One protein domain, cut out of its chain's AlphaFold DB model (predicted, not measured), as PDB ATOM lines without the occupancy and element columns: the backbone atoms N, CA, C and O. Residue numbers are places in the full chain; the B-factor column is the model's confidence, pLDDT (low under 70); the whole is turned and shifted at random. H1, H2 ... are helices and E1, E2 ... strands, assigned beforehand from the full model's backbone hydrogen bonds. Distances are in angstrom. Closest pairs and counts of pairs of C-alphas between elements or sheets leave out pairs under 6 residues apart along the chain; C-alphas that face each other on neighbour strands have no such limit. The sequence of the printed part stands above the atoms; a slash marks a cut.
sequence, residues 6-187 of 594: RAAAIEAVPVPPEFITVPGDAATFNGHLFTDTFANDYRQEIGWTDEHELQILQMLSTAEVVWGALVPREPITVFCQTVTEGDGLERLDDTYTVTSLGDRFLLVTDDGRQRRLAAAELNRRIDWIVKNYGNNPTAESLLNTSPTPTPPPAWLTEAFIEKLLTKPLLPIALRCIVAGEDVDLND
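What this domain is: This is residues 6 to 187 of the 594 residues of an uncharacterized protein of Desulfurellales bacterium (UniProt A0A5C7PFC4). Picture an elongated body with a small, strongly twisted three-strand sheet, E6, E3 and E7, towards one end and a cluster of helices, H3, H4, H5 and H6, towards the other. The long helix H4 runs from the sheet to the H5 end, with H3 crossing its first half; H1 covers part of the sheet, and the hairpin E4 and E5 extends beside E6. The printed part has 182 residues with six named helices and seven named strands, in the order H1 H2 H3 E1 E2 E3 E4 E5 E6 H4 H5 H6 E7; the class is mixed, helices and strands. The sheet, in the order E6, E3, E7, is mixed. The whole is compact, with a radius of gyration of the C-alphas of 17.4 A, and spans 52 by 34 by 26 A, only just elongated.

How they stand to each other: Start at E3, residues 76 to 82, the inner strand. E6, residues 105 to 111, is antiparallel to it, with N 79 and O 108 2.8 A apart; E7, residues 176 to 181, is parallel to it, with N 78 and O 177 2.8 A apart. H1, residues 6 to 11, is on this sheet at a height of 8.4 A; its closest C-alphas to E7 are Glu 11 and Cys 176, 5.3 A. The hairpin E4, residues 88 to 92, and E5, residues 95 to 99, is antiparallel, with N 90 and O 97 2.9 A apart; the closest C-alphas of E4 and E6 are those of Leu 89 and Phe 105, 5.1 A apart. H2, residues 29 to 33, only grazes the sheet with residues 30 to 31, and H4, residues 113 to 133, only grazes it with 113 to 116. H4 touches H3, residues 50 to 62, with residues 114 to 122 alone, about perpendicular at 74 degrees, closest at C-alphas Ile 56 and Ala 118, 5.9 A. H3 touches H6, residues 158 to 164, with residues 57 to 61 alone, closest at C-alphas Leu 60 and Lys 163, 6.1 A. H5, residues 139 to 144, makes a helical hairpin with H6, closest at C-alphas Ala 139 and Ile 161, 6.5 A. After H3, E1, residues 64 to 66, and E2, residues 69 to 71, form a hairpin with N 64 and O 71 2.9 A apart. In each of the six helices every O i to N i+4 pair is within hydrogen-bond range.

Where its parts are: Find C-alpha 6 at (25.832, -17.172, 55.083), where H1 begins. H4 runs 30.0 A from C-alpha 113 at (22.781, -19.054, 33.375) to C-alpha 133 at (35.946, 6.329, 24.324). E3 measures 18.9 A, H3 18.4 A, E6 18.0 A and E7 13.2 A, which ends at C-alpha 181, (23.884, -24.614, 50.918).

The domain as a whole: The C-alphas farthest apart are those of Asn 144 and Asp 187, 53.1 A. The printed part has no cut. The links H1 to H2, H2 to H3, H5 to H6 and H6 to E7 are long. Confidence is low at residues 145 to 151, under 70; the mean pLDDT of the printed part is 88.6.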
ATOM      1  N   ARG A   6      25.013 -17.183  56.303       86.75
ATOM      2  CA  ARG A   6      25.832 -17.172  55.083       86.75
ATOM      3  C   ARG A   6      24.982 -16.893  53.842       86.75
ATOM      4  O   ARG A   6      25.322 -16.000  53.071       86.75
ATOM      5  N   ALA A   7      23.838 -17.559  53.694       90.31
ATOM      6  CA  ALA A   7      22.895 -17.271  52.617       90.31
ATOM      7  C   ALA A   7      22.410 -15.811  52.652       90.31
ATOM      8  O   ALA A   7      22.489 -15.113  51.647       90.31
ATOM      9  N   ALA A   8      21.984 -15.310  53.815       90.44
ATOM     10  CA  ALA A   8      21.551 -13.918  53.969       90.44
ATOM     11  C   ALA A   8      22.677 -12.914  53.660       90.44
ATOM     12  O   ALA A   8      22.436 -11.874  53.052       90.44
ATOM     13  N   ALA A   9      23.912 -13.242  54.045       88.50
ATOM     14  CA  ALA A   9      25.102 -12.463  53.737       88.50
ATOM     15  C   ALA A   9      25.395 -12.387  52.229       88.50
ATOM     16  O   ALA A   9      25.765 -11.320  51.738       88.50
ATOM     17  N   ILE A  10      25.226 -13.490  51.498       90.56
ATOM     18  CA  ILE A  10      25.405 -13.518  50.042       90.56
ATOM     19  C   ILE A  10      24.310 -12.700  49.350       90.56
ATOM     20  O   ILE A  10      24.602 -11.901  48.473       90.56
ATOM     21  N   GLU A  11      23.050 -12.853  49.757       92.44
ATOM     22  CA  GLU A  11      21.926 -12.145  49.124       92.44
ATOM     23  C   GLU A  11      21.915 -10.640  49.394       92.44
ATOM     24  O   GLU A  11      21.313  -9.878  48.635       92.44
ATOM     25  N   ALA A  12      22.574 -10.202  50.468       89.81
ATOM     26  CA  ALA A  12      22.724  -8.789  50.774       89.81
ATOM     27  C   ALA A  12      23.606  -8.067  49.748       89.81
ATOM     28  O   ALA A  12      23.433  -6.862  49.585       89.81
ATOM     29  N   VAL A  13      24.516  -8.782  49.066       90.44
ATOM     30  CA  VAL A  13      25.580  -8.188  48.252       90.44
ATOM     31  C   VAL A  13      25.454  -8.553  46.768       90.44
ATOM     32  O   VAL A  13      25.364  -9.733  46.438       90.44
ATOM     33  N   PRO A  14      25.459  -7.578  45.834       93.38
ATOM     34  CA  PRO A  14      25.551  -7.866  44.409       93.38
ATOM     35  C   PRO A  14      26.851  -8.598  44.073       93.38
ATOM     36  O   PRO A  14      27.934  -8.216  44.508       93.38
ATOM     37  N   VAL A  15      26.743  -9.631  43.247       94.44
ATOM     38  CA  VAL A  15      27.857 -10.502  42.880       94.44
ATOM     39  C   VAL A  15      28.273 -10.216  41.436       94.44
ATOM     40  O   VAL A  15      27.439 -10.333  40.531       94.44
ATOM     41  N   PRO A  16      29.542  -9.865  41.177       94.38
ATOM     42  CA  PRO A  16      30.076  -9.815  39.822       94.38
ATOM     43  C   PRO A  16      29.878 -11.152  39.081       94.38
ATOM     44  O   PRO A  16      30.091 -12.218  39.670       94.38
ATOM     45  N   PRO A  17      29.456 -11.147  37.803       95.00
ATOM     46  CA  PRO A  17      29.127 -12.375  37.077       95.00
ATOM     47  C   PRO A  17      30.306 -13.357  36.970       95.00
ATOM     48  O   PRO A  17      30.088 -14.567  36.911       95.00
ATOM     49  N   GLU A  18      31.548 -12.876  36.986       91.38
ATOM     50  CA  GLU A  18      32.771 -13.683  36.986       91.38
ATOM     51  C   GLU A  18      32.921 -14.583  38.221       91.38
ATOM     52  O   GLU A  18      33.497 -15.663  38.111       91.38
ATOM     53  N   PHE A  19      32.353 -14.195  39.367       93.25
ATOM     54  CA  PHE A  19      32.387 -14.992  40.598       93.25
ATOM     55  C   PHE A  19      31.265 -16.033  40.668       93.25
ATOM     56  O   PHE A  19      31.266 -16.901  41.539       93.25
ATOM     57  N   ILE A  20      30.320 -15.995  39.730       94.94
ATOM     58  CA  ILE A  20      29.260 -16.992  39.625       94.94
ATOM     59  C   ILE A  20      29.737 -18.113  38.704       94.94
ATOM     60  O   ILE A  20      29.990 -17.917  37.513       94.94
ATOM     61  N   THR A  21      29.838 -19.308  39.274       93.81
ATOM     62  CA  THR A  21      30.239 -20.530  38.585       93.81
ATOM     63  C   THR A  21      29.080 -21.073  37.767       93.81
ATOM     64  O   THR A  21      27.977 -21.273  38.279       93.81
ATOM     65  N   VAL A  22      29.337 -21.364  36.494       93.62
ATOM     66  CA  VAL A  22      28.382 -22.023  35.601       93.62
ATOM     67  C   VAL A  22      28.832 -23.474  35.406       93.62
ATOM     68  O   VAL A  22      29.832 -23.709  34.730       93.62
ATOM     69  N   PRO A  23      28.134 -24.463  35.996       92.38
ATOM     70  CA  PRO A  23      28.426 -25.875  35.766       92.38
ATOM     71  C   PRO A  23      28.510 -26.234  34.284       92.38
ATOM     72  O   PRO A  23      27.596 -25.901  33.529       92.38
ATOM     73  N   GLY A  24      29.589 -26.913  33.893       89.06
ATOM     74  CA  GLY A  24      29.845 -27.322  32.514       89.06
ATOM     75  C   GLY A  24      30.352 -26.209  31.589       89.06
ATOM     76  O   GLY A  24      30.420 -26.430  30.380       89.06
ATOM     77  N   ASP A  25      30.693 -25.029  32.117       89.75
ATOM     78  CA  ASP A  25      31.435 -24.007  31.373       89.75
ATOM     79  C   ASP A  25      32.909 -24.415  31.243       89.75
ATOM     80  O   ASP A  25      33.693 -24.300  32.187       89.75
ATOM     81  N   ALA A  26      33.277 -24.878  30.047       83.94
ATOM     82  CA  ALA A  26      34.627 -25.329  29.729       83.94
ATOM     83  C   ALA A  26      35.669 -24.196  29.644       83.94
ATOM     84  O   ALA A  26      36.858 -24.455  29.487       83.94
ATOM     85  N   ALA A  27      35.260 -22.927  29.718       83.00
ATOM     86  CA  ALA A  27      36.204 -21.814  29.753       83.00
ATOM     87  C   ALA A  27      36.766 -21.558  31.161       83.00
ATOM     88  O   ALA A  27      37.727 -20.802  31.308       83.00
ATOM     89  N   THR A  28      36.180 -22.159  32.204       83.19
ATOM     90  CA  THR A  28      36.560 -21.901  33.598       83.19
ATOM     91  C   THR A  28      36.873 -23.192  34.346       83.19
ATOM     92  O   THR A  28      36.215 -24.215  34.174       83.19
ATOM     93  N   PHE A  29      37.871 -23.140  35.230       82.25
ATOM     94  CA  PHE A  29      38.235 -24.279  36.076       82.25
ATOM     95  C   PHE A  29      37.057 -24.736  36.954       82.25
ATOM     96  O   PHE A  29      36.723 -25.919  36.989       82.25
ATOM     97  N   ASN A  30      36.368 -23.788  37.599       83.81
ATOM     98  CA  ASN A  30      35.212 -24.092  38.444       83.81
ATOM     99  C   ASN A  30      34.024 -24.631  37.631       83.81
ATOM    100  O   ASN A  30      33.293 -25.490  38.116       83.81
ATOM    101  N   GLY A  31      33.828 -24.175  36.388       85.88
ATOM    102  CA  GLY A  31      32.812 -24.744  35.501       85.88
ATOM    103  C   GLY A  31      33.107 -26.203  35.154       85.88
ATOM    104  O   GLY A  31      32.202 -27.040  35.223       85.88
ATOM    105  N   HIS A  32      34.378 -26.522  34.886       87.12
ATOM    106  CA  HIS A  32      34.834 -27.888  34.639       87.12
ATOM    107  C   HIS A  32      34.583 -28.834  35.816       87.12
ATOM    108  O   HIS A  32      34.114 -29.950  35.585       87.12
ATOM    109  N   LEU A  33      34.829 -28.384  37.052       86.94
ATOM    110  CA  LEU A  33      34.635 -29.178  38.273       86.94
ATOM    111  C   LEU A  33      33.222 -29.772  38.378       86.94
ATOM    112  O   LEU A  33      33.045 -30.882  38.871       86.94
ATOM    113  N   PHE A  34      32.217 -29.051  37.874       90.69
ATOM    114  CA  PHE A  34      30.811 -29.446  37.953       90.69
ATOM    115  C   PHE A  34      30.239 -29.951  36.620       90.69
ATOM    116  O   PHE A  34      29.025 -29.951  36.437       90.69
ATOM    117  N   THR A  35      31.079 -30.373  35.670       90.19
ATOM    118  CA  THR A  35      30.613 -30.834  34.345       90.19
ATOM    119  C   THR A  35      29.733 -32.080  34.442       90.19
ATOM    120  O   THR A  35      28.687 -32.154  33.787       90.19
ATOM    121  N   ASP A  36      30.122 -33.034  35.287       89.81
ATOM    122  CA  ASP A  36      29.467 -34.343  35.385       89.81
ATOM    123  C   ASP A  36      28.300 -34.371  36.386       89.81
ATOM    124  O   ASP A  36      27.560 -35.349  36.453       89.81
ATOM    125  N   THR A  37      28.060 -33.276  37.111       92.56
ATOM    126  CA  THR A  37      26.993 -33.178  38.120       92.56
ATOM    127  C   THR A  37      25.648 -32.808  37.487       92.56
ATOM    128  O   THR A  37      25.595 -32.285  36.371       92.56
ATOM    129  N   PHE A  38      24.529 -33.034  38.177       93.06
ATOM    130  CA  PHE A  38      23.187 -32.637  37.713       93.06
ATOM    131  C   PHE A  38      22.925 -31.135  37.805       93.06
ATOM    132  O   PHE A  38      21.941 -30.655  37.245       93.06
ATOM    133  N   ALA A  39      23.843 -30.376  38.405       91.75
ATOM    134  CA  ALA A  39      23.865 -28.928  38.270       91.75
ATOM    135  C   ALA A  39      24.222 -28.484  36.842       91.75
ATOM    136  O   ALA A  39      23.900 -27.367  36.464       91.75
ATOM    137  N   ASN A  40      24.890 -29.305  36.024       93.00
ATOM    138  CA  ASN A  40      25.091 -29.000  34.607       93.00
ATOM    139  C   ASN A  40      23.829 -29.335  33.801       93.00
ATOM    140  O   ASN A  40      23.575 -30.499  33.481       93.00
ATOM    141  N   ASP A  41      23.074 -28.291  33.456       89.88
ATOM    142  CA  ASP A  41      21.875 -28.354  32.621       89.88
ATOM    143  C   ASP A  41      22.167 -28.136  31.121       89.88
ATOM    144  O   ASP A  41      21.234 -28.058  30.328       89.88
ATOM    145  N   TYR A  42      23.437 -28.041  30.712       91.69
ATOM    146  CA  TYR A  42      23.892 -27.826  29.329       91.69
ATOM    147  C   TYR A  42      23.468 -26.501  28.678       91.69
ATOM    148  O   TYR A  42      23.756 -26.271  27.501       91.69
ATOM    149  N   ARG A  43      22.797 -25.591  29.396       90.38
ATOM    150  CA  ARG A  43      22.293 -24.349  28.792       90.38
ATOM    151  C   ARG A  43      23.409 -23.363  28.464       90.38
ATOM    152  O   ARG A  43      23.214 -22.522  27.598       90.38
ATOM    153  N   GLN A  44      24.590 -23.481  29.058       89.56
ATOM    154  CA  GLN A  44      25.778 -22.707  28.680       89.56
ATOM    155  C   GLN A  44      26.211 -22.908  27.216       89.56
ATOM    156  O   GLN A  44      26.926 -22.076  26.674       89.56
ATOM    157  N   GLU A  45      25.761 -23.982  26.559       87.31
ATOM    158  CA  GLU A  45      26.026 -24.252  25.140       87.31
ATOM    159  C   GLU A  45      25.026 -23.565  24.185       87.31
ATOM    160  O   GLU A  45      25.079 -23.745  22.960       87.31
ATOM    161  N   ILE A  46      24.047 -22.832  24.722       89.88
ATOM    162  CA  ILE A  46      23.107 -22.067  23.903       89.88
ATOM    163  C   ILE A  46      23.894 -20.947  23.216       89.88
ATOM    164  O   ILE A  46      24.567 -20.148  23.859       89.88
ATOM    165  N   GLY A  47      23.831 -20.929  21.883       88.25
ATOM    166  CA  GLY A  47      24.487 -19.901  21.082       88.25
ATOM    167  C   GLY A  47      23.814 -18.545  21.268       88.25
ATOM    168  O   GLY A  47      22.625 -18.475  21.574       88.25
ATOM    169  N   TRP A  48      24.575 -17.479  21.045       91.00
ATOM    170  CA  TRP A  48      24.074 -16.111  21.128       91.00
ATOM    171  C   TRP A  48      22.973 -15.847  20.084       91.00
ATOM    172  O   TRP A  48      23.100 -16.249  18.928       91.00
ATOM    173  N   THR A  49      21.900 -15.167  20.489       90.06
ATOM    174  CA  THR A  49      20.709 -14.865  19.668       90.06
ATOM    175  C   THR A  49      20.147 -13.484  20.007       90.06
ATOM    176  O   THR A  49      20.522 -12.896  21.021       90.06
ATOM    177  N   ASP A  50      19.177 -13.000  19.231       89.69
ATOM    178  CA  ASP A  50      18.472 -11.737  19.501       89.69
ATOM    179  C   ASP A  50      17.773 -11.710  20.877       89.69
ATOM    180  O   ASP A  50      17.647 -10.650  21.489       89.69
ATOM    181  N   GLU A  51      17.374 -12.871  21.418       91.56
ATOM    182  CA  GLU A  51      16.832 -12.975  22.784       91.56
ATOM    183  C   GLU A  51      17.884 -12.578  23.842       91.56
ATOM    184  O   GLU A  51      17.535 -11.983  24.863       91.56
ATOM    185  N   HIS A  52      19.174 -12.834  23.583       93.88
ATOM    186  CA  HIS A  52      20.269 -12.407  24.459       93.88
ATOM    187  C   HIS A  52      20.481 -10.891  24.393       93.88
ATOM    188  O   HIS A  52      20.705 -10.253  25.423       93.88
ATOM    189  N   GLU A  53      20.363 -10.292  23.205       93.56
ATOM    190  CA  GLU A  53      20.433  -8.834  23.047       93.56
ATOM    191  C   GLU A  53      19.274  -8.146  23.773       93.56
ATOM    192  O   GLU A  53      19.481  -7.181  24.513       93.56
ATOM    193  N   LEU A  54      18.059  -8.686  23.651       93.00
ATOM    194  CA  LEU A  54      16.907  -8.196  24.401       93.00
ATOM    195  C   LEU A  54      17.128  -8.317  25.916       93.00
ATOM    196  O   LEU A  54      16.806  -7.389  26.661       93.00
ATOM    197  N   GLN A  55      17.727  -9.419  26.372       94.00
ATOM    198  CA  GLN A  55      18.071  -9.613  27.777       94.00
ATOM    199  C   GLN A  55      19.088  -8.571  28.276       94.00
ATOM    200  O   GLN A  55      18.914  -8.041  29.377       94.00
ATOM    201  N   ILE A  56      20.101  -8.212  27.477       95.00
ATOM    202  CA  ILE A  56      21.038  -7.117  27.791       95.00
ATOM    203  C   ILE A  56      20.298  -5.781  27.924       95.00
ATOM    204  O   ILE A  56      20.499  -5.055  28.901       95.00
ATOM    205  N   LEU A  57      19.421  -5.450  26.972       94.25
ATOM    206  CA  LEU A  57      18.645  -4.207  27.021       94.25
ATOM    207  C   LEU A  57      17.737  -4.164  28.257       94.25
ATOM    208  O   LEU A  57      17.633  -3.129  28.922       94.25
ATOM    209  N   GLN A  58      17.125  -5.294  28.614       93.50
ATOM    210  CA  GLN A  58      16.307  -5.419  29.816       93.50
ATOM    211  C   GLN A  58      17.143  -5.223  31.092       93.50
ATOM    212  O   GLN A  58      16.723  -4.480  31.984       93.50
ATOM    213  N   MET A  59      18.341  -5.812  31.177       94.56
ATOM    214  CA  MET A  59      19.266  -5.579  32.292       94.56
ATOM    215  C   MET A  59      19.619  -4.103  32.427       94.56
ATOM    216  O   MET A  59      19.439  -3.531  33.501       94.56
ATOM    217  N   LEU A  60      20.045  -3.469  31.331       94.00
ATOM    218  CA  LEU A  60      20.376  -2.047  31.318       94.00
ATOM    219  C   LEU A  60      19.184  -1.193  31.722       94.00
ATOM    220  O   LEU A  60      19.358  -0.263  32.498       94.00
ATOM    221  N   SER A  61      17.971  -1.511  31.268       92.75
ATOM    222  CA  SER A  61      16.773  -0.738  31.615       92.75
ATOM    223  C   SER A  61      16.429  -0.822  33.108       92.75
ATOM    224  O   SER A  61      16.119   0.195  33.729       92.75
ATOM    225  N   THR A  62      16.577  -2.003  33.714       94.19
ATOM    226  CA  THR A  62      16.156  -2.274  35.098       94.19
ATOM    227  C   THR A  62      17.256  -2.091  36.141       94.19
ATOM    228  O   THR A  62      16.960  -2.151  37.330       94.19
ATOM    229  N   ALA A  63      18.510  -1.883  35.726       94.75
ATOM    230  CA  ALA A  63      19.633  -1.773  36.650       94.75
ATOM    231  C   ALA A  63      19.576  -0.529  37.550       94.75
ATOM    232  O   ALA A  63      19.288   0.574  37.095       94.75
ATOM    233  N   GLU A  64      19.926  -0.686  38.816       94.44
ATOM    234  CA  GLU A  64      20.081   0.414  39.770       94.44
ATOM    235  C   GLU A  64      21.544   0.515  40.193       94.44
ATOM    236  O   GLU A  64      22.256  -0.488  40.203       94.44
ATOM    237  N   VAL A  65      22.012   1.713  40.542       93.62
ATOM    238  CA  VAL A  65      23.375   1.876  41.062       93.62
ATOM    239  C   VAL A  65      23.399   1.410  42.516       93.62
ATOM    240  O   VAL A  65      22.772   2.027  43.375       93.62
ATOM    241  N   VAL A  66      24.137   0.337  42.790       91.44
ATOM    242  CA  VAL A  66      24.335  -0.223  44.132       91.44
ATOM    243  C   VAL A  66      25.824  -0.498  44.305       91.44
ATOM    244  O   VAL A  66      26.424  -1.195  43.494       91.44
ATOM    245  N   TRP A  67      26.430   0.102  45.333       84.94
ATOM    246  CA  TRP A  67      27.847  -0.072  45.699       84.94
ATOM    247  C   TRP A  67      28.841   0.041  44.534       84.94
ATOM    248  O   TRP A  67      29.779  -0.738  44.408       84.94
ATOM    249  N   GLY A  68      28.633   1.034  43.666       87.94
ATOM    250  CA  GLY A  68      29.533   1.302  42.540       87.94
ATOM    251  C   GLY A  68      29.356   0.372  41.335       87.94
ATOM    252  O   GLY A  68      30.132   0.472  40.390       87.94
ATOM    253  N   ALA A  69      28.325  -0.476  41.331       92.31
ATOM    254  CA  ALA A  69      27.949  -1.324  40.207       92.31
ATOM    255  C   ALA A  69      26.515  -1.034  39.737       92.31
ATOM    256  O   ALA A  69      25.677  -0.532  40.490       92.31
ATOM    257  N   LEU A  70      26.223  -1.371  38.484       95.25
ATOM    258  CA  LEU A  70      24.867  -1.437  37.952       95.25
ATOM    259  C   LEU A  70      24.269  -2.809  38.259       95.25
ATOM    260  O   LEU A  70      24.791  -3.838  37.841       95.25
ATOM    261  N   VAL A  71      23.151  -2.828  38.976       96.06
ATOM    262  CA  VAL A  71      22.548  -4.058  39.488       96.06
ATOM    263  C   VAL A  71      21.139  -4.235  38.932       96.06
ATOM    264  O   VAL A  71      20.225  -3.544  39.393       96.06
ATOM    265  N   PRO A  72      20.931  -5.140  37.952       95.00
ATOM    266  CA  PRO A  72      19.613  -5.465  37.414       95.00
ATOM    267  C   PRO A  72      18.634  -5.904  38.504       95.00
ATOM    268  O   PRO A  72      19.014  -6.521  39.502       95.00
ATOM    269  N   ARG A  73      17.347  -5.610  38.297       92.94
ATOM    270  CA  ARG A  73      16.294  -5.938  39.270       92.94
ATOM    271  C   ARG A  73      16.068  -7.443  39.418       92.94
ATOM    272  O   ARG A  73      15.745  -7.905  40.511       92.94
ATOM    273  N   GLU A  74      16.177  -8.187  38.322       90.81
ATOM    274  CA  GLU A  74      15.940  -9.630  38.327       90.81
ATOM    275  C   GLU A  74      17.123 -10.387  38.944       90.81
ATOM    276  O   GLU A  74      18.247 -10.261  38.446       90.81
ATOM    277  N   PRO A  75      16.886 -11.198  39.987       92.56
ATOM    278  CA  PRO A  75      17.940 -11.965  40.623       92.56
ATOM    279  C   PRO A  75      18.334 -13.197  39.804       92.56
ATOM    280  O   PRO A  75      17.600 -13.653  38.926       92.56
ATOM    281  N   ILE A  76      19.492 -13.760  40.120       93.88
ATOM    282  CA  ILE A  76      19.939 -15.089  39.698       93.88
ATOM    283  C   ILE A  76      19.880 -16.049  40.888       93.88
ATOM    284  O   ILE A  76      20.116 -15.635  42.022       93.88
ATOM    285  N   THR A  77      19.565 -17.318  40.644       93.62
ATOM    286  CA  THR A  77      19.490 -18.327  41.707       93.62
ATOM    287  C   THR A  77      20.785 -19.127  41.738       93.62
ATOM    288  O   THR A  77      21.262 -19.586  40.700       93.62
ATOM    289  N   VAL A  78      21.369 -19.292  42.922       95.62
ATOM    290  CA  VAL A  78      22.650 -19.980  43.120       95.62
ATOM    291  C   VAL A  78      22.583 -20.967  44.283       95.62
ATOM    292  O   VAL A  78      21.859 -20.764  45.257       95.62
ATOM    293  N   PHE A  79      23.389 -22.017  44.209       95.06
ATOM    294  CA  PHE A  79      23.787 -22.833  45.345       95.06
ATOM    295  C   PHE A  79      25.092 -22.303  45.927       95.06
ATOM    296  O   PHE A  79      25.990 -21.898  45.188       95.06
ATOM    297  N   CYS A  80      25.211 -22.334  47.249       94.50
ATOM    298  CA  CYS A  80      26.458 -22.037  47.941       94.50
ATOM    299  C   CYS A  80      27.152 -23.354  48.299       94.50
ATOM    300  O   CYS A  80      26.604 -24.133  49.073       94.50
ATOM    301  N   GLN A  81      28.321 -23.621  47.719       93.25
ATOM    302  CA  GLN A  81      29.072 -24.865  47.912       93.25
ATOM    303  C   GLN A  81      30.363 -24.585  48.665       93.25
ATOM    304  O   GLN A  81      31.200 -23.828  48.182       93.25
ATOM    305  N   THR A  82      30.541 -25.183  49.834       90.88
ATOM    306  CA  THR A  82      31.764 -25.044  50.624       90.88
ATOM    307  C   THR A  82      32.930 -25.705  49.896       90.88
ATOM    308  O   THR A  82      32.811 -26.813  49.375       90.88
ATOM    309  N   VAL A  83      34.077 -25.029  49.867       85.12
ATOM    310  CA  VAL A  83      35.284 -25.530  49.203       85.12
ATOM    311  C   VAL A  83      36.293 -25.984  50.244       85.12
ATOM    312  O   VAL A  83      36.872 -25.178  50.970       85.12
ATOM    313  N   THR A  84      36.564 -27.284  50.296       77.25
ATOM    314  CA  THR A  84      37.571 -27.838  51.211       77.25
ATOM    315  C   THR A  84      38.995 -27.661  50.686       77.25
ATOM    316  O   THR A  84      39.904 -27.440  51.483       77.25
ATOM    317  N   GLU A  85      39.200 -27.646  49.366       71.62
ATOM    318  CA  GLU A  85      40.511 -27.544  48.702       71.62
ATOM    319  C   GLU A  85      40.451 -26.641  47.458       71.62
ATOM    320  O   GLU A  85      39.478 -26.686  46.711       71.62
ATOM    321  N   GLY A  86      41.502 -25.851  47.204       77.00
ATOM    322  CA  GLY A  86      41.586 -24.954  46.038       77.00
ATOM    323  C   GLY A  86      40.938 -23.578  46.231       77.00
ATOM    324  O   GLY A  86      40.413 -23.262  47.290       77.00
ATOM    325  N   ASP A  87      41.017 -22.709  45.232       82.38
ATOM    326  CA  ASP A  87      40.529 -21.334  45.371       82.38
ATOM    327  C   ASP A  87      39.000 -21.280  45.522       82.38
ATOM    328  O   ASP A  87      38.257 -21.956  44.810       82.38
ATOM    329  N   GLY A  88      38.526 -20.451  46.448       85.25
ATOM    330  CA  GLY A  88      37.105 -20.179  46.645       85.25
ATOM    331  C   GLY A  88      36.858 -18.705  46.937       85.25
ATOM    332  O   GLY A  88      37.786 -17.903  47.006       85.25
ATOM    333  N   LEU A  89      35.593 -18.338  47.082       87.38
ATOM    334  CA  LEU A  89      35.188 -16.989  47.440       87.38
ATOM    335  C   LEU A  89      35.138 -16.844  48.954       87.38
ATOM    336  O   LEU A  89      34.602 -17.697  49.659       87.38
ATOM    337  N   GLU A  90      35.636 -15.710  49.420       86.56
ATOM    338  CA  GLU A  90      35.392 -15.172  50.748       86.56
ATOM    339  C   GLU A  90      34.733 -13.802  50.586       86.56
ATOM    340  O   GLU A  90      35.045 -13.042  49.661       86.56
ATOM    341  N   ARG A  91      33.777 -13.500  51.467       81.00
ATOM    342  CA  ARG A  91      33.135 -12.188  51.501       81.00
ATOM    343  C   ARG A  91      33.867 -11.306  52.506       81.00
ATOM    344  O   ARG A  91      33.838 -11.599  53.701       81.00
ATOM    345  N   LEU A  92      34.437 -10.208  52.023       78.81
ATOM    346  CA  LEU A  92      35.055  -9.171  52.840       78.81
ATOM    347  C   LEU A  92      34.178  -7.914  52.777       78.81
ATOM    348  O   LEU A  92      34.142  -7.225  51.755       78.81
ATOM    349  N   ASP A  93      33.441  -7.655  53.857       78.75
ATOM    350  CA  ASP A  93      32.448  -6.579  53.964       78.75
ATOM    351  C   ASP A  93      31.440  -6.584  52.791       78.75
ATOM    352  O   ASP A  93      30.636  -7.515  52.672       78.75
ATOM    353  N   ASP A  94      31.514  -5.575  51.918       78.06
ATOM    354  CA  ASP A  94      30.634  -5.364  50.761       78.06
ATOM    355  C   ASP A  94      31.241  -5.894  49.443       78.06
ATOM    356  O   ASP A  94      30.766  -5.573  48.352       78.06
ATOM    357  N   THR A  95      32.319  -6.685  49.517       81.38
ATOM    358  CA  THR A  95      33.045  -7.195  48.344       81.38
ATOM    359  C   THR A  95      33.333  -8.691  48.429       81.38
ATOM    360  O   THR A  95      33.351  -9.294  49.504       81.38
ATOM    361  N   TYR A  96      33.564  -9.300  47.267       85.50
ATOM    362  CA  TYR A  96      33.996 -10.690  47.145       85.50
ATOM    363  C   TYR A  96      35.458 -10.744  46.727       85.50
ATOM    364  O   TYR A  96      35.878 -10.032  45.813       85.50
ATOM    365  N   THR A  97      36.214 -11.627  47.368       85.44
ATOM    366  CA  THR A  97      37.618 -11.883  47.050       85.44
ATOM    367  C   THR A  97      37.856 -13.371  46.876       85.44
ATOM    368  O   THR A  97      37.261 -14.190  47.574       85.44
ATOM    369  N   VAL A  98      38.750 -13.726  45.956       85.06
ATOM    370  CA  VAL A  98      39.210 -15.107  45.803       85.06
ATOM    371  C   VAL A  98      40.286 -15.375  46.855       85.06
ATOM    372  O   VAL A  98      41.265 -14.635  46.933       85.06
ATOM    373  N   THR A  99      40.102 -16.420  47.660       84.69
ATOM    374  CA  THR A  99      41.035 -16.847  48.707       84.69
ATOM    375  C   THR A  99      41.329 -18.341  48.618       84.69
ATOM    376  O   THR A  99      40.492 -19.149  48.207       84.69
ATOM    377  N   SER A 100      42.531 -18.719  49.048       81.44
ATOM    378  CA  SER A 100      42.992 -20.106  49.113       81.44
ATOM    379  C   SER A 100      43.021 -20.658  50.547       81.44
ATOM    380  O   SER A 100      43.486 -21.783  50.759       81.44
ATOM    381  N   LEU A 101      42.578 -19.882  51.540       75.88
ATOM    382  CA  LEU A 101      42.608 -20.220  52.967       75.88
ATOM    383  C   LEU A 101      41.317 -19.747  53.652       75.88
ATOM    384  O   LEU A 101      40.726 -18.762  53.229       75.88
ATOM    385  N   GLY A 102      40.923 -20.411  54.742       79.75
ATOM    386  CA  GLY A 102      39.754 -20.020  55.541       79.75
ATOM    387  C   GLY A 102      38.442 -20.675  55.102       79.75
ATOM    388  O   GLY A 102      38.451 -21.697  54.414       79.75
ATOM    389  N   ASP A 103      37.324 -20.109  55.563       81.44
ATOM    390  CA  ASP A 103      35.974 -20.545  55.191       81.44
ATOM    391  C   ASP A 103      35.611 -19.946  53.828       81.44
ATOM    392  O   ASP A 103      35.392 -18.742  53.693       81.44
ATOM    393  N   ARG A 104      35.617 -20.797  52.803       88.38
ATOM    394  CA  ARG A 104      35.484 -20.409  51.398       88.38
ATOM    395  C   ARG A 104      34.367 -21.185  50.725       88.38
ATOM    396  O   ARG A 104      34.110 -22.350  51.039       88.38
ATOM    397  N   PHE A 105      33.734 -20.552  49.749       91.62
ATOM    398  CA  PHE A 105      32.615 -21.144  49.031       91.62
ATOM    399  C   PHE A 105      32.636 -20.817  47.538       91.62
ATOM    400  O   PHE A 105      33.303 -19.893  47.086       91.62
ATOM    401  N   LEU A 106      31.870 -21.567  46.756       93.25
ATOM    402  CA  LEU A 106      31.545 -21.262  45.370       93.25
ATOM    403  C   LEU A 106      30.066 -20.940  45.266       93.25
ATOM    404  O   LEU A 106      29.222 -21.598  45.873       93.25
ATOM    405  N   LEU A 107      29.760 -19.941  44.448       95.00
ATOM    406  CA  LEU A 107      28.401 -19.658  44.018       95.00
ATOM    407  C   LEU A 107      28.165 -20.402  42.712       95.00
ATOM    408  O   LEU A 107      28.676 -20.005  41.668       95.00
ATOM    409  N   VAL A 108      27.429 -21.503  42.773       95.25
ATOM    410  CA  VAL A 108      27.146 -22.369  41.627       95.25
ATOM    411  C   VAL A 108      25.764 -22.032  41.095       95.25
ATOM    412  O   VAL A 108      24.799 -22.038  41.848       95.25
ATOM    413  N   THR A 109      25.647 -21.718  39.809       93.88
ATOM    414  CA  THR A 109      24.363 -21.317  39.216       93.88
ATOM    415  C   THR A 109      23.351 -22.457  39.314       93.88
ATOM    416  O   THR A 109      23.638 -23.566  38.872       93.88
ATOM    417  N   ASP A 110      22.165 -22.177  39.841       91.06
ATOM    418  CA  ASP A 110      21.009 -23.075  39.771       91.06
ATOM    419  C   ASP A 110      20.161 -22.689  38.552       91.06
ATOM    420  O   ASP A 110      20.147 -23.397  37.545       91.06
ATOM    421  N   ASP A 111      19.628 -21.463  38.569       88.38
ATOM    422  CA  ASP A 111      18.883 -20.845  37.468       88.38
ATOM    423  C   ASP A 111      19.474 -19.477  37.098       88.38
ATOM    424  O   ASP A 111      20.085 -18.796  37.917       88.38
ATOM    425  N   GLY A 112      19.264 -19.049  35.851       88.62
ATOM    426  CA  GLY A 112      19.691 -17.755  35.322       88.62
ATOM    427  C   GLY A 112      21.070 -17.764  34.658       88.62
ATOM    428  O   GLY A 112      21.706 -16.722  34.535       88.62
ATOM    429  N   ARG A 113      21.517 -18.911  34.136       91.12
ATOM    430  CA  ARG A 113      22.781 -19.054  33.375       91.12
ATOM    431  C   ARG A 113      22.912 -18.069  32.221       91.12
ATOM    432  O   ARG A 113      23.937 -17.412  32.088       91.12
ATOM    433  N   GLN A 114      21.845 -17.911  31.436       92.25
ATOM    434  CA  GLN A 114      21.818 -16.936  30.340       92.25
ATOM    435  C   GLN A 114      21.877 -15.494  30.852       92.25
ATOM    436  O   GLN A 114      22.515 -14.644  30.239       92.25
ATOM    437  N   ARG A 115      21.307 -15.232  32.037       92.69
ATOM    438  CA  ARG A 115      21.413 -13.937  32.724       92.69
ATOM    439  C   ARG A 115      22.858 -13.665  33.151       92.69
ATOM    440  O   ARG A 115      23.363 -12.572  32.928       92.69
ATOM    441  N   ARG A 116      23.559 -14.662  33.693       94.06
ATOM    442  CA  ARG A 116      24.996 -14.550  33.986       94.06
ATOM    443  C   ARG A 116      25.804 -14.287  32.716       94.06
ATOM    444  O   ARG A 116      26.632 -13.382  32.716       94.06
ATOM    445  N   LEU A 117      25.558 -15.046  31.647       93.06
ATOM    446  CA  LEU A 117      26.261 -14.901  30.368       93.06
ATOM    447  C   LEU A 117      26.070 -13.499  29.769       93.06
ATOM    448  O   LEU A 117      27.049 -12.843  29.422       93.06
ATOM    449  N   ALA A 118      24.829 -13.011  29.718       94.81
ATOM    450  CA  ALA A 118      24.517 -11.673  29.222       94.81
ATOM    451  C   ALA A 118      25.134 -10.561  30.090       94.81
ATOM    452  O   ALA A 118      25.623  -9.575  29.545       94.81
ATOM    453  N   ALA A 119      25.189 -10.726  31.417       95.81
ATOM    454  CA  ALA A 119      25.867  -9.776  32.302       95.81
ATOM    455  C   ALA A 119      27.388  -9.733  32.071       95.81
ATOM    456  O   ALA A 119      27.970  -8.651  32.014       95.81
ATOM    457  N   ALA A 120      28.031 -10.892  31.891       94.81
ATOM    458  CA  ALA A 120      29.459 -10.967  31.580       94.81
ATOM    459  C   ALA A 120      29.783 -10.324  30.218       94.81
ATOM    460  O   ALA A 120      30.739  -9.556  30.100       94.81
ATOM    461  N   GLU A 121      28.956 -10.579  29.201       94.88
ATOM    462  CA  GLU A 121      29.097  -9.951  27.884       94.88
ATOM    463  C   GLU A 121      28.855  -8.435  27.948       94.88
ATOM    464  O   GLU A 121      29.578  -7.662  27.317       94.88
ATOM    465  N   LEU A 122      27.896  -7.977  28.756       95.38
ATOM    466  CA  LEU A 122      27.673  -6.552  28.980       95.38
ATOM    467  C   LEU A 122      28.884  -5.887  29.652       95.38
ATOM    468  O   LEU A 122      29.305  -4.824  29.200       95.38
ATOM    469  N   ASN A 123      29.512  -6.532  30.640       96.19
ATOM    470  CA  ASN A 123      30.767  -6.048  31.229       96.19
ATOM    471  C   ASN A 123      31.886  -5.940  30.190       96.19
ATOM    472  O   ASN A 123      32.569  -4.919  30.138       96.19
ATOM    473  N   ARG A 124      32.025  -6.935  29.303       95.44
ATOM    474  CA  ARG A 124      32.986  -6.891  28.190       95.44
ATOM    475  C   ARG A 124      32.731  -5.704  27.254       95.44
ATOM    476  O   ARG A 124      33.677  -5.053  26.813       95.44
ATOM    477  N   ARG A 125      31.465  -5.417  26.939       94.06
ATOM    478  CA  ARG A 125      31.071  -4.286  26.078       94.06
ATOM    479  C   ARG A 125      31.317  -2.940  26.758       94.06
ATOM    480  O   ARG A 125      31.830  -2.035  26.107       94.06
ATOM    481  N   ILE A 126      31.000  -2.815  28.047       93.44
ATOM    482  CA  ILE A 126      31.264  -1.603  28.838       93.44
ATOM    483  C   ILE A 126      32.771  -1.344  28.925       93.44
ATOM    484  O   ILE A 126      33.197  -0.230  28.634       93.44
ATOM    485  N   ASP A 127      33.581  -2.361  29.232       93.00
ATOM    486  CA  ASP A 127      35.046  -2.241  29.262       93.00
ATOM    487  C   ASP A 127      35.603  -1.816  27.896       93.00
ATOM    488  O   ASP A 127      36.408  -0.889  27.800       93.00
ATOM    489  N   TRP A 128      35.103  -2.415  26.809       91.62
ATOM    490  CA  TRP A 128      35.478  -1.998  25.462       91.62
ATOM    491  C   TRP A 128      35.126  -0.527  25.201       91.62
ATOM    492  O   TRP A 128      35.956   0.201  24.658       91.62
ATOM    493  N   ILE A 129      33.942  -0.060  25.606       90.81
ATOM    494  CA  ILE A 129      33.546   1.347  25.449       90.81
ATOM    495  C   ILE A 129      34.465   2.259  26.261       90.81
ATOM    496  O   ILE A 129      35.023   3.203  25.707       90.81
ATOM    497  N   VAL A 130      34.685   1.951  27.538       90.69
ATOM    498  CA  VAL A 130      35.552   2.735  28.426       90.69
ATOM    499  C   VAL A 130      36.973   2.824  27.870       90.69
ATOM    500  O   VAL A 130      37.563   3.903  27.830       90.69
ATOM    501  N   LYS A 131      37.511   1.714  27.359       90.06
ATOM    502  CA  LYS A 131      38.854   1.656  26.774       90.06
ATOM    503  C   LYS A 131      39.001   2.495  25.504       90.06
ATOM    504  O   LYS A 131      40.076   3.036  25.260       90.06
ATOM    505  N   ASN A 132      37.956   2.572  24.684       87.19
ATOM    506  CA  ASN A 132      38.010   3.205  23.365       87.19
ATOM    507  C   ASN A 132      37.512   4.662  23.359       87.19
ATOM    508  O   ASN A 132      37.957   5.449  22.526       87.19
ATOM    509  N   TYR A 133      36.626   5.028  24.288       87.56
ATOM    510  CA  TYR A 133      35.946   6.329  24.324       87.56
ATOM    511  C   TYR A 133      36.051   7.045  25.681       87.56
ATOM    512  O   TYR A 133      35.616   8.190  25.812       87.56
ATOM    513  N   GLY A 134      36.639   6.404  26.692       86.44
ATOM    514  CA  GLY A 134      36.706   6.921  28.055       86.44
ATOM    515  C   GLY A 134      35.401   6.740  28.838       86.44
ATOM    516  O   GLY A 134      34.458   6.092  28.395       86.44
ATOM    517  N   ASN A 135      35.343   7.335  30.030       84.62
ATOM    518  CA  ASN A 135      34.249   7.108  30.987       84.62
ATOM    519  C   ASN A 135      32.956   7.879  30.673       84.62
ATOM    520  O   ASN A 135      31.917   7.560  31.241       84.62
ATOM    521  N   ASN A 136      33.014   8.891  29.800       84.81
ATOM    522  CA  ASN A 136      31.883   9.773  29.481       84.81
ATOM    523  C   ASN A 136      31.678   9.911  27.958       84.81
ATOM    524  O   ASN A 136      31.821  11.015  27.423       84.81
ATOM    525  N   PRO A 137      31.389   8.816  27.235       87.75
ATOM    526  CA  PRO A 137      31.109   8.889  25.810       87.75
ATOM    527  C   PRO A 137      29.765   9.573  25.551       87.75
ATOM    528  O   PRO A 137      28.823   9.482  26.337       87.75
ATOM    529  N   THR A 138      29.666  10.239  24.405       86.75
ATOM    530  CA  THR A 138      28.406  10.782  23.882       86.75
ATOM    531  C   THR A 138      27.811   9.833  22.842       86.75
ATOM    532  O   THR A 138      28.544   9.068  22.208       86.75
ATOM    533  N   ALA A 139      26.495   9.901  22.614       85.44
ATOM    534  CA  ALA A 139      25.838   9.101  21.575       85.44
ATOM    535  C   ALA A 139      26.475   9.333  20.193       85.44
ATOM    536  O   ALA A 139      26.757   8.378  19.475       85.44
ATOM    537  N   GLU A 140      26.796  10.591  19.869       82.25
ATOM    538  CA  GLU A 140      27.506  10.949  18.637       82.25
ATOM    539  C   GLU A 140      28.880  10.284  18.555       82.25
ATOM    540  O   GLU A 140      29.224   9.743  17.508       82.25
ATOM    541  N   SER A 141      29.649  10.266  19.652       83.44
ATOM    542  CA  SER A 141      30.968   9.626  19.642       83.44
ATOM    543  C   SER A 141      30.889   8.115  19.397       83.44
ATOM    544  O   SER A 141      31.715   7.577  18.668       83.44
ATOM    545  N   LEU A 142      29.867   7.444  19.936       84.00
ATOM    546  CA  LEU A 142      29.674   6.001  19.778       84.00
ATOM    547  C   LEU A 142      29.153   5.621  18.384       84.00
ATOM    548  O   LEU A 142      29.511   4.562  17.876       84.00
ATOM    549  N   LEU A 143      28.328   6.473  17.764       77.81
ATOM    550  CA  LEU A 143      27.739   6.221  16.443       77.81
ATOM    551  C   LEU A 143      28.643   6.653  15.278       77.81
ATOM    552  O   LEU A 143      28.684   5.975  14.254       77.81
ATOM    553  N   ASN A 144      29.368   7.771  15.417       70.12
ATOM    554  CA  ASN A 144      30.001   8.457  14.280       70.12
ATOM    555  C   ASN A 144      31.532   8.383  14.259       70.12
ATOM    556  O   ASN A 144      32.142   8.647  13.222       70.12
ATOM    557  N   THR A 145      32.174   8.030  15.371       60.09
ATOM    558  CA  THR A 145      33.638   7.952  15.462       60.09
ATOM    559  C   THR A 145      34.048   6.575  15.935       60.09
ATOM    560  O   THR A 145      34.208   6.372  17.125       60.09
ATOM    561  N   SER A 146      34.274   5.624  15.026       56.41
ATOM    562  CA  SER A 146      35.034   4.430  15.411       56.41
ATOM    563  C   SER A 146      36.486   4.875  15.673       56.41
ATOM    564  O   SER A 146      37.125   5.387  14.751       56.41
ATOM    565  N   PRO A 147      37.040   4.727  16.892       56.50
ATOM    566  CA  PRO A 147      38.433   5.072  17.189       56.50
ATOM    567  C   PRO A 147      39.417   4.102  16.516       56.50
ATOM    568  O   PRO A 147      40.628   4.311  16.526       56.50
ATOM    569  N   THR A 148      38.888   3.045  15.900       56.16
ATOM    570  CA  THR A 148      39.599   2.024  15.138       56.16
ATOM    571  C   THR A 148      39.234   2.098  13.652       56.16
ATOM    572  O   THR A 148      38.091   2.409  13.329       56.16
ATOM    573  N   PRO A 149      40.140   1.727  12.722       54.47
ATOM    574  CA  PRO A 149      39.857   1.680  11.276       54.47
ATOM    575  C   PRO A 149      38.811   0.620  10.876       54.47
ATOM    576  O   PRO A 149      38.550   0.411   9.693       54.47
ATOM    577  N   THR A 150      38.233  -0.079  11.849       60.25
ATOM    578  CA  THR A 150      37.209  -1.100  11.673       60.25
ATOM    579  C   THR A 150      35.809  -0.513  11.856       60.25
ATOM    580  O   THR A 150      35.629   0.390  12.683       60.25
ATOM    581  N   PRO A 151      34.805  -1.036  11.128       68.00
ATOM    582  CA  PRO A 151      33.414  -0.657  11.336       68.00
ATOM    583  C   PRO A 151      33.007  -0.855  12.806       68.00
ATOM    584  O   PRO A 151      33.583  -1.716  13.485       68.00
ATOM    585  N   PRO A 152      32.041  -0.062  13.308       70.94
ATOM    586  CA  PRO A 152      31.543  -0.226  14.663       70.94
ATOM    587  C   PRO A 152      31.023  -1.658  14.863       70.94
ATOM    588  O   PRO A 152      30.523  -2.276  13.915       70.94
ATOM    589  N   PRO A 153      31.147  -2.218  16.077       82.75
ATOM    590  CA  PRO A 153      30.664  -3.563  16.341       82.75
ATOM    591  C   PRO A 153      29.153  -3.667  16.101       82.75
ATOM    592  O   PRO A 153      28.409  -2.780  16.504       82.75
ATOM    593  N   ALA A 154      28.686  -4.778  15.524       85.38
ATOM    594  CA  ALA A 154      27.266  -4.974  15.200       85.38
ATOM    595  C   ALA A 154      26.320  -4.865  16.415       85.38
ATOM    596  O   ALA A 154      25.150  -4.530  16.261       85.38
ATOM    597  N   TRP A 155      26.825  -5.121  17.625       88.69
ATOM    598  CA  TRP A 155      26.070  -5.008  18.874       88.69
ATOM    599  C   TRP A 155      25.885  -3.560  19.365       88.69
ATOM    600  O   TRP A 155      25.040  -3.311  20.225       88.69
ATOM    601  N   LEU A 156      26.660  -2.597  18.850       88.88
ATOM    602  CA  LEU A 156      26.602  -1.186  19.243       88.88
ATOM    603  C   LEU A 156      25.455  -0.478  18.500       88.88
ATOM    604  O   LEU A 156      25.660   0.360  17.629       88.88
ATOM    605  N   THR A 157      24.227  -0.875  18.821       89.69
ATOM    606  CA  THR A 157      23.005  -0.345  18.206       89.69
ATOM    607  C   THR A 157      22.549   0.956  18.872       89.69
ATOM    608  O   THR A 157      22.889   1.229  20.024       89.69
ATOM    609  N   GLU A 158      21.715   1.743  18.184       89.12
ATOM    610  CA  GLU A 158      21.099   2.949  18.762       89.12
ATOM    611  C   GLU A 158      20.323   2.636  20.050       89.12
ATOM    612  O   GLU A 158      20.486   3.333  21.049       89.12
ATOM    613  N   ALA A 159      19.553   1.542  20.067       90.81
ATOM    614  CA  ALA A 159      18.793   1.112  21.242       90.81
ATOM    615  C   ALA A 159      19.703   0.767  22.431       90.81
ATOM    616  O   ALA A 159      19.403   1.115  23.575       90.81
ATOM    617  N   PHE A 160      20.833   0.106  22.170       92.94
ATOM    618  CA  PHE A 160      21.826  -0.186  23.200       92.94
ATOM    619  C   PHE A 160      22.428   1.098  23.773       92.94
ATOM    620  O   PHE A 160      22.479   1.255  24.991       92.94
ATOM    621  N   ILE A 161      22.827   2.038  22.910       91.75
ATOM    622  CA  ILE A 161      23.398   3.328  23.315       91.75
ATOM    623  C   ILE A 161      22.390   4.143  24.126       91.75
ATOM    624  O   ILE A 161      22.742   4.667  25.182       91.75
ATOM    625  N   GLU A 162      21.136   4.217  23.675       91.38
ATOM    626  CA  GLU A 162      20.064   4.931  24.369       91.38
ATOM    627  C   GLU A 162      19.907   4.418  25.804       91.38
ATOM    628  O   GLU A 162      19.859   5.211  26.743       91.38
ATOM    629  N   LYS A 163      19.879   3.091  26.002       92.19
ATOM    630  CA  LYS A 163      19.763   2.506  27.346       92.19
ATOM    631  C   LYS A 163      21.037   2.657  28.160       92.19
ATOM    632  O   LYS A 163      20.946   2.978  29.343       92.19
ATOM    633  N   LEU A 164      22.202   2.467  27.550       91.69
ATOM    634  CA  LEU A 164      23.487   2.567  28.232       91.69
ATOM    635  C   LEU A 164      23.719   3.976  28.790       91.69
ATOM    636  O   LEU A 164      24.029   4.119  29.967       91.69
ATOM    637  N   LEU A 165      23.514   5.013  27.972       90.81
ATOM    638  CA  LEU A 165      23.811   6.402  28.337       90.81
ATOM    639  C   LEU A 165      22.794   7.028  29.301       90.81
ATOM    640  O   LEU A 165      23.016   8.132  29.794       90.81
ATOM    641  N   THR A 166      21.701   6.329  29.625       89.06
ATOM    642  CA  THR A 166      20.806   6.753  30.716       89.06
ATOM    643  C   THR A 166      21.439   6.597  32.101       89.06
ATOM    644  O   THR A 166      20.898   7.108  33.083       89.06
ATOM    645  N   LYS A 167      22.561   5.874  32.200       87.19
ATOM    646  CA  LYS A 167      23.213   5.486  33.454       87.19
ATOM    647  C   LYS A 167      24.726   5.718  33.368       87.19
ATOM    648  O   LYS A 167      25.279   5.761  32.270       87.19
ATOM    649  N   PRO A 168      25.417   5.884  34.510       89.12
ATOM    650  CA  PRO A 168      26.875   5.932  34.508       89.12
ATOM    651  C   PRO A 168      27.454   4.606  33.993       89.12
ATOM    652  O   PRO A 168      26.901   3.538  34.266       89.12
ATOM    653  N   LEU A 169      28.585   4.671  33.286       90.94
ATOM    654  CA  LEU A 169      29.314   3.490  32.824       90.94
ATOM    655  C   LEU A 169      30.008   2.801  34.001       90.94
ATOM    656  O   LEU A 169      31.150   3.105  34.337       90.94
ATOM    657  N   LEU A 170      29.286   1.887  34.640       92.19
ATOM    658  CA  LEU A 170      29.761   1.067  35.752       92.19
ATOM    659  C   LEU A 170      29.628  -0.417  35.390       92.19
ATOM    660  O   LEU A 170      28.750  -0.768  34.595       92.19
ATOM    661  N   PRO A 171      30.456  -1.298  35.976       93.25
ATOM    662  CA  PRO A 171      30.311  -2.732  35.784       93.25
ATOM    663  C   PRO A 171      28.958  -3.223  36.305       93.25
ATOM    664  O   PRO A 171      28.390  -2.686  37.256       93.25
ATOM    665  N   ILE A 172      28.454  -4.275  35.678       95.94
ATOM    666  CA  ILE A 172      27.253  -5.002  36.056       95.94
ATOM    667  C   ILE A 172      27.598  -6.018  37.140       95.94
ATOM    668  O   ILE A 172      28.512  -6.830  36.973       95.94
ATOM    669  N   ALA A 173      26.804  -6.015  38.206       96.25
ATOM    670  CA  ALA A 173      26.768  -7.063  39.220       96.25
ATOM    671  C   ALA A 173      25.333  -7.591  39.366       96.25
ATOM    672  O   ALA A 173      24.364  -6.893  39.076       96.25
ATOM    673  N   LEU A 174      25.171  -8.842  39.791       96.62
ATOM    674  CA  LEU A 174      23.883  -9.531  39.842       96.62
ATOM    675  C   LEU A 174      23.401  -9.702  41.281       96.62
ATOM    676  O   LEU A 174      24.181 -10.037  42.167       96.62
ATOM    677  N   ARG A 175      22.096  -9.522  41.521       95.06
ATOM    678  CA  ARG A 175      21.488  -9.930  42.798       95.06
ATOM    679  C   ARG A 175      21.388 -11.447  42.824       95.06
ATOM    680  O   ARG A 175      20.834 -12.023  41.891       95.06
ATOM    681  N   CYS A 176      21.856 -12.080  43.888       94.69
ATOM    682  CA  CYS A 176      21.753 -13.525  44.054       94.69
ATOM    683  C   CYS A 176      20.609 -13.890  45.004       94.69
ATOM    684  O   CYS A 176      20.327 -13.167  45.956       94.69
ATOM    685  N   ILE A 177      19.971 -15.029  44.747       95.19
ATOM    686  CA  ILE A 177      19.125 -15.759  45.692       95.19
ATOM    687  C   ILE A 177      19.799 -17.104  45.938       95.19
ATOM    688  O   ILE A 177      20.055 -17.850  44.995       95.19
ATOM    689  N   VAL A 178      20.073 -17.426  47.197       95.12
ATOM    690  CA  VAL A 178      20.663 -18.706  47.585       95.12
ATOM    691  C   VAL A 178      19.542 -19.730  47.754       95.12
ATOM    692  O   VAL A 178      18.745 -19.644  48.690       95.12
ATOM    693  N   ALA A 179      19.468 -20.690  46.831       92.69
ATOM    694  CA  ALA A 179      18.483 -21.773  46.861       92.69
ATOM    695  C   ALA A 179      18.820 -22.847  47.902       92.69
ATOM    696  O   ALA A 179      17.923 -23.455  48.480       92.69
ATOM    697  N   GLY A 180      20.109 -23.061  48.159       93.31
ATOM    698  CA  GLY A 180      20.580 -24.053  49.112       93.31
ATOM    699  C   GLY A 180      22.074 -23.940  49.374       93.31
ATOM    700  O   GLY A 180      22.817 -23.328  48.603       93.31
ATOM    701  N   GLU A 181      22.493 -24.538  50.480       93.31
ATOM    702  CA  GLU A 181      23.884 -24.614  50.918       93.31
ATOM    703  C   GLU A 181      24.327 -26.072  50.927       93.31
ATOM    704  O   GLU A 181      23.565 -26.924  51.381       93.31
ATOM    705  N   ASP A 182      25.525 -26.342  50.405       92.31
ATOM    706  CA  ASP A 182      26.155 -27.668  50.369       92.31
ATOM    707  C   ASP A 182      25.216 -28.754  49.817       92.31
ATOM    708  O   ASP A 182      25.129 -29.879  50.309       92.31
ATOM    709  N   VAL A 183      24.463 -28.367  48.783       92.69
ATOM    710  CA  VAL A 183      23.499 -29.217  48.082       92.69
ATOM    711  C   VAL A 183      24.248 -30.325  47.351       92.69
ATOM    712  O   VAL A 183      25.242 -30.043  46.680       92.69
ATOM    713  N   ASP A 184      23.746 -31.559  47.415       93.12
ATOM    714  CA  ASP A 184      24.281 -32.653  46.605       93.12
ATOM    715  C   ASP A 184      24.023 -32.382  45.119       93.12
ATOM    716  O   ASP A 184      22.939 -32.625  44.591       93.12
ATOM    717  N   LEU A 185      25.044 -31.869  44.430       92.12
ATOM    718  CA  LEU A 185      24.957 -31.544  43.010       92.12
ATOM    719  C   LEU A 185      24.808 -32.791  42.123       92.12
ATOM    720  O   LEU A 185      24.514 -32.649  40.937       92.12
ATOM    721  N   ASN A 186      25.004 -33.998  42.665       91.94
ATOM    722  CA  ASN A 186      24.788 -35.256  41.955       91.94
ATOM    723  C   ASN A 186      23.351 -35.784  42.081       91.94
ATOM    724  O   ASN A 186      23.056 -36.837  41.514       91.94
ATOM    725  N   ASP A 187      22.452 -35.067  42.758       91.00
ATOM    726  CA  ASP A 187      21.037 -35.427  42.827       91.00
ATOM    727  C   ASP A 187      20.315 -35.121  41.491       91.00
ATOM    728  O   ASP A 187      20.214 -33.952  41.093       91.00
TER     729      ASP A 187